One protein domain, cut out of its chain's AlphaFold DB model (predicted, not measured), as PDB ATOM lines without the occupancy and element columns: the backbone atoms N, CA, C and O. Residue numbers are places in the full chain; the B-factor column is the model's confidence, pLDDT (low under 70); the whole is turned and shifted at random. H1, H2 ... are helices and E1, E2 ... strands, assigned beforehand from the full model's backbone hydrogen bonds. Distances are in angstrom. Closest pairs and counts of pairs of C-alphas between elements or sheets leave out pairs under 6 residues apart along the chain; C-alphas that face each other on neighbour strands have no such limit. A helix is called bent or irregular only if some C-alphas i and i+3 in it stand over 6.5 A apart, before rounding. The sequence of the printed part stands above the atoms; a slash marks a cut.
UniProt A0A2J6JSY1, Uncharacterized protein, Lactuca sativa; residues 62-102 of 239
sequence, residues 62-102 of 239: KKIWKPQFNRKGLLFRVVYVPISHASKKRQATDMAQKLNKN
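Overview. This is residues 62 to 102 of the 239 residues of an uncharacterized protein of Lactuca sativa (UniProt A0A2J6JSY1). A long two-stranded hairpin and a single helix make an open V: the hairpin of E1 and E2 is one arm, H1 is the other, and the two arms are joined at the end of E2. The space between the arms is empty, and their far ends, residues 69 to 74 at the hairpin's turn and residues 92 to 102 of H1, stick out free. The printed part has 41 residues, with two named strands and one named helix in the order E1, E2, H1; the sheet has the order E1 - E2, antiparallel, and the class is mixed, helices and strands. The whole is extended, with a radius of gyration of the C-alphas of 14.4 A, and flat, with spans of 36 by 27 by 9 A.

Arrangement. The sheet is formed by E1, residues 62 to 70, and E2, residues 73 to 82, which are antiparallel neighbours and make a hairpin. The angle between their N-to-C directions is 151 degrees. Their C-alphas face each other from Lys 62 and Val 81, 5.3 A apart, to Asn 70 and Gly 73, also 5.3 A apart. Across the pair, N 68 and O 75 are within hydrogen-bond range at 2.7 A, and so are N 79 and O 64 at 2.8 A. Beyond E2 comes H1, residues 85 to 102. E2 and H1 have 1 pair of C-alphas within 8 A, their closest pair, Pro 82 and Lys 88, at 5.8 A; their centres are 21.3 A apart. E1 and H1 are apart. In H1 every O i to N i+4 pair is within hydrogen-bond range.

Along the chain. E1 begins at C-alpha 62, at (203.366, 176.376, 216.988), and measures 24.4 A from first to last C-alpha. E2, residues 73 to 82, measures 27.8 A and ends at C-alpha 82, at (205.037, 178.585, 211.081). H1, residues 85 to 102, measures 26.3 A and is not bent; it ends at C-alpha 102, at (226.976, 186.674, 203.542).

Size, cuts and confidence. The two C-alphas farthest apart are those of Lys 72 and Ala 86, at 37.6 A. The first and last printed C-alphas, of Lys 62 and Asn 102, are 29.1 A apart. The printed part has no cut. The links E1 to E2 and E2 to H1 are both tight, with 2 residues in each. The mean pLDDT of the printed part is 88.9, and no printed residue is under 70.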
ATOM      1  N   LYS A  62     203.682 177.548 216.158       84.31
ATOM      2  CA  LYS A  62     203.366 176.376 216.988       84.31
ATOM      3  C   LYS A  62     204.670 175.706 217.392       84.31
ATOM      4  O   LYS A  62     205.528 175.448 216.546       84.31
ATOM      5  N   LYS A  63     204.812 175.421 218.686       89.88
ATOM      6  CA  LYS A  63     205.898 174.586 219.205       89.88
ATOM      7  C   LYS A  63     205.539 173.126 218.936       89.88
ATOM      8  O   LYS A  63     204.470 172.676 219.339       89.88
ATOM      9  N   ILE A  64     206.412 172.407 218.243       89.25
ATOM     10  CA  ILE A  64     206.274 170.968 218.009       89.25
ATOM     11  C   ILE A  64     207.512 170.283 218.575       89.25
ATOM     12  O   ILE A  64     208.636 170.711 218.323       89.25
ATOM     13  N   TRP A  65     207.309 169.216 219.340       91.06
ATOM     14  CA  TRP A  65     208.393 168.377 219.832       91.06
ATOM     15  C   TRP A  65     208.736 167.350 218.764       91.06
ATOM     16  O   TRP A  65     207.908 166.510 218.414       91.06
ATOM     17  N   LYS A  66     209.948 167.433 218.213       93.06
ATOM     18  CA  LYS A  66     210.432 166.473 217.227       93.06
ATOM     19  C   LYS A  66     211.447 165.536 217.886       93.06
ATOM     20  O   LYS A  66     212.505 166.019 218.305       93.06
ATOM     21  N   PRO A  67     211.157 164.227 217.989       91.38
ATOM     22  CA  PRO A  67     212.150 163.252 218.412       91.38
ATOM     23  C   PRO A  67     213.266 163.163 217.366       91.38
ATOM     24  O   PRO A  67     213.015 163.130 216.159       91.38
ATOM     25  N   GLN A  68     214.507 163.132 217.831       95.38
ATOM     26  CA  GLN A  68     215.694 162.952 217.015       95.38
ATOM     27  C   GLN A  68     216.562 161.859 217.632       95.38
ATOM     28  O   GLN A  68     217.071 162.009 218.741       95.38
ATOM     29  N   PHE A  69     216.761 160.773 216.891       92.50
ATOM     30  CA  PHE A  69     217.677 159.706 217.280       92.50
ATOM     31  C   PHE A  69     219.106 160.072 216.883       92.50
ATOM     32  O   PHE A  69     219.368 160.517 215.763       92.50
ATOM     33  N   ASN A  70     220.037 159.899 217.812       93.62
ATOM     34  CA  ASN A  70     221.468 160.016 217.577       93.62
ATOM     35  C   ASN A  70     222.189 158.796 218.180       93.62
ATOM     36  O   ASN A  70     221.579 157.985 218.872       93.62
ATOM     37  N   ARG A  71     223.504 158.667 217.950       92.81
ATOM     38  CA  ARG A  71     224.312 157.552 218.496       92.81
ATOM     39  C   ARG A  71     224.302 157.466 220.033       92.81
ATOM     40  O   ARG A  71     224.687 156.443 220.578       92.81
ATOM     41  N   LYS A  72     223.895 158.535 220.727       94.38
ATOM     42  CA  LYS A  72     223.800 158.628 222.191       94.38
ATOM     43  C   LYS A  72     222.370 158.410 222.718       94.38
ATOM     44  O   LYS A  72     222.178 158.484 223.925       94.38
ATOM     45  N   GLY A  73     221.384 158.164 221.851       95.06
ATOM     46  CA  GLY A  73     219.989 157.916 222.230       95.06
ATOM     47  C   GLY A  73     218.978 158.883 221.605       95.06
ATOM     48  O   GLY A  73     219.208 159.470 220.544       95.06
ATOM     49  N   LEU A  74     217.822 159.010 222.260       95.69
ATOM     50  CA  LEU A  74     216.692 159.827 221.818       95.69
ATOM     51  C   LEU A  74     216.773 161.239 222.410       95.69
ATOM     52  O   LEU A  74     216.796 161.414 223.624       95.69
ATOM     53  N   LEU A  75     216.777 162.254 221.548       95.69
ATOM     54  CA  LEU A  75     216.754 163.664 221.926       95.69
ATOM     55  C   LEU A  75     215.471 164.316 221.411       95.69
ATOM     56  O   LEU A  75     215.205 164.295 220.213       95.69
ATOM     57  N   PHE A  76     214.708 164.965 222.283       92.75
ATOM     58  CA  PHE A  76     213.577 165.785 221.856       92.75
ATOM     59  C   PHE A  76     214.040 167.211 221.584       92.75
ATOM     60  O   PHE A  76     214.667 167.847 222.430       92.75
ATOM     61  N   ARG A  77     213.729 167.725 220.394       92.06
ATOM     62  CA  ARG A  77     213.985 169.123 220.042       92.06
ATOM     63  C   ARG A  77     212.674 169.858 219.860       92.06
ATOM     64  O   ARG A  77     211.782 169.380 219.162       92.06
ATOM     65  N   VAL A  78     212.586 171.047 220.444       90.44
ATOM     66  CA  VAL A  78     211.499 171.975 220.148       90.44
ATOM     67  C   VAL A  78     211.775 172.588 218.782       90.44
ATOM     68  O   VAL A  78     212.781 173.266 218.577       90.44
ATOM     69  N   VAL A  79     210.885 172.320 217.837       88.94
ATOM     70  CA  VAL A  79     210.895 172.915 216.506       88.94
ATOM     71  C   VAL A  79     209.739 173.901 216.430       88.94
ATOM     72  O   VAL A  79     208.599 173.585 216.771       88.94
ATOM     73  N   TYR A  80     210.043 175.110 215.981       85.25
ATOM     74  CA  TYR A  80     209.057 176.154 215.752       85.25
ATOM     75  C   TYR A  80     208.546 176.034 214.321       85.25
ATOM     76  O   TYR A  80     209.310 176.211 213.372       85.25
ATOM     77  N   VAL A  81     207.262 175.708 214.165       84.81
ATOM     78  CA  VAL A  81     206.634 175.573 212.848       84.81
ATOM     79  C   VAL A  81     205.742 176.787 212.590       84.81
ATOM     80  O   VAL A  81     204.883 177.094 213.427       84.81
ATOM     81  N   PRO A  82     205.926 177.498 211.459       79.62
ATOM     82  CA  PRO A  82     205.037 178.585 211.081       79.62
ATOM     83  C   PRO A  82     203.641 178.022 210.808       79.62
ATOM     84  O   PRO A  82     203.471 177.118 209.991       79.62
ATOM     85  N   ILE A  83     202.641 178.556 211.505       80.94
ATOM     86  CA  ILE A  83     201.242 178.112 211.413       80.94
ATOM     87  C   ILE A  83     200.557 178.721 210.182       80.94
ATOM     88  O   ILE A  83     199.575 178.181 209.689       80.94
ATOM     89  N   SER A  84     201.071 179.839 209.657       85.38
ATOM     90  CA  SER A  84     200.454 180.557 208.540       85.38
ATOM     91  C   SER A  84     201.353 180.637 207.310       85.38
ATOM     92  O   SER A  84     202.581 180.744 207.391       85.38
ATOM     93  N   HIS A  85     200.717 180.660 206.138       83.31
ATOM     94  CA  HIS A  85     201.393 180.866 204.858       83.31
ATOM     95  C   HIS A  85     202.152 182.205 204.812       83.31
ATOM     96  O   HIS A  85     203.267 182.271 204.297       83.31
ATOM     97  N   ALA A  86     201.592 183.258 205.420       81.25
ATOM     98  CA  ALA A  86     202.249 184.557 205.555       81.25
ATOM     99  C   ALA A  86     203.543 184.472 206.386       81.25
ATOM    100  O   ALA A  86     204.569 185.027 205.988       81.25
ATOM    101  N   SER A  87     203.525 183.720 207.494       80.44
ATOM    102  CA  SER A  87     204.712 183.486 208.328       80.44
ATOM    103  C   SER A  87     205.794 182.717 207.562       80.44
ATOM    104  O   SER A  87     206.952 183.135 207.540       80.44
ATOM    105  N   LYS A  88     205.411 181.667 206.821       83.19
ATOM    106  CA  LYS A  88     206.335 180.907 205.961       83.19
ATOM    107  C   LYS A  88     206.981 181.788 204.883       83.19
ATOM    108  O   LYS A  88     208.189 181.702 204.676       83.19
ATOM    109  N   LYS A  89     206.205 182.665 204.230       89.75
ATOM    110  CA  LYS A  89     206.727 183.635 203.249       89.75
ATOM    111  C   LYS A  89     207.738 184.592 203.881       89.75
ATOM    112  O   LYS A  89     208.822 184.757 203.333       89.75
ATOM    113  N   ARG A  90     207.418 185.167 205.045       86.44
ATOM    114  CA  ARG A  90     208.323 186.075 205.768       86.44
ATOM    115  C   ARG A  90     209.619 185.382 206.202       86.44
ATOM    116  O   ARG A  90     210.690 185.963 206.091       86.44
ATOM    117  N   GLN A  91     209.536 184.138 206.665       86.69
ATOM    118  CA  GLN A  91     210.718 183.357 207.033       86.69
ATOM    119  C   GLN A  91     211.606 183.067 205.814       86.69
ATOM    120  O   GLN A  91     212.827 183.179 205.900       86.69
ATOM    121  N   ALA A  92     211.005 182.720 204.672       89.56
ATOM    122  CA  ALA A  92     211.741 182.475 203.437       89.56
ATOM    123  C   ALA A  92     212.458 183.739 202.934       89.56
ATOM    124  O   ALA A  92     213.628 183.663 202.556       89.56
ATOM    125  N   THR A  93     211.796 184.901 202.971       93.62
ATOM    126  CA  THR A  93     212.418 186.168 202.560       93.62
ATOM    127  C   THR A  93     213.549 186.581 203.498       93.62
ATOM    128  O   THR A  93     214.603 186.992 203.017       93.62
ATOM    129  N   ASP A  94     213.384 186.414 204.811       93.19
ATOM    130  CA  ASP A  94     214.426 186.725 205.797       93.19
ATOM    131  C   ASP A  94     215.661 185.818 205.632       93.19
ATOM    132  O   ASP A  94     216.800 186.288 205.565       93.19
ATOM    133  N   MET A  95     215.445 184.512 205.434       89.06
ATOM    134  CA  MET A  95     216.521 183.559 205.134       89.06
ATOM    135  C   MET A  95     217.251 183.899 203.827       89.06
ATOM    136  O   MET A  95     218.484 183.873 203.791       89.06
ATOM    137  N   ALA A  96     216.520 184.264 202.770       92.25
ATOM    138  CA  ALA A  96     217.111 184.685 201.498       92.25
ATOM    139  C   ALA A  96     217.952 185.965 201.654       92.25
ATOM    140  O   ALA A  96     219.076 186.041 201.152       92.25
ATOM    141  N   GLN A  97     217.456 186.948 202.409       93.75
ATOM    142  CA  GLN A  97     218.211 188.164 202.716       93.75
ATOM    143  C   GLN A  97     219.478 187.861 203.523       93.75
ATOM    144  O   GLN A  97     220.542 188.404 203.216       93.75
ATOM    145  N   LYS A  98     219.401 186.978 204.524       91.50
ATOM    146  CA  LYS A  98     220.556 186.564 205.334       91.50
ATOM    147  C   LYS A  98     221.630 185.865 204.493       91.50
ATOM    148  O   LYS A  98     222.811 186.166 204.654       91.50
ATOM    149  N   LEU A  99     221.231 185.001 203.558       89.00
ATOM    150  CA  LEU A  99     222.153 184.352 202.618       89.00
ATOM    151  C   LEU A  99     222.842 185.368 201.696       89.00
ATOM    152  O   LEU A  99     224.058 185.309 201.515       89.00
ATOM    153  N   ASN A 100     222.097 186.341 201.171       87.06
ATOM    154  CA  ASN A 100     222.659 187.369 200.291       87.06
ATOM    155  C   ASN A 100     223.621 188.323 201.020       87.06
ATOM    156  O   ASN A 100     224.615 188.754 200.434       87.06
ATOM    157  N   LYS A 101     223.392 188.609 202.309       85.69
ATOM    158  CA  LYS A 101     224.318 189.412 203.133       85.69
ATOM    159  C   LYS A 101     225.681 188.740 203.314       85.69
ATOM    160  O   LYS A 101     226.693 189.434 203.365       85.69
ATOM    161  N   ASN A 102     225.723 187.410 203.369       73.62
ATOM    162  CA  ASN A 102     226.976 186.674 203.542       73.62
ATOM    163  C   ASN A 102     227.816 186.627 202.258       73.62
ATOM    164  O   ASN A 102     229.039 186.635 202.345       73.62
TER     165      ASN A 102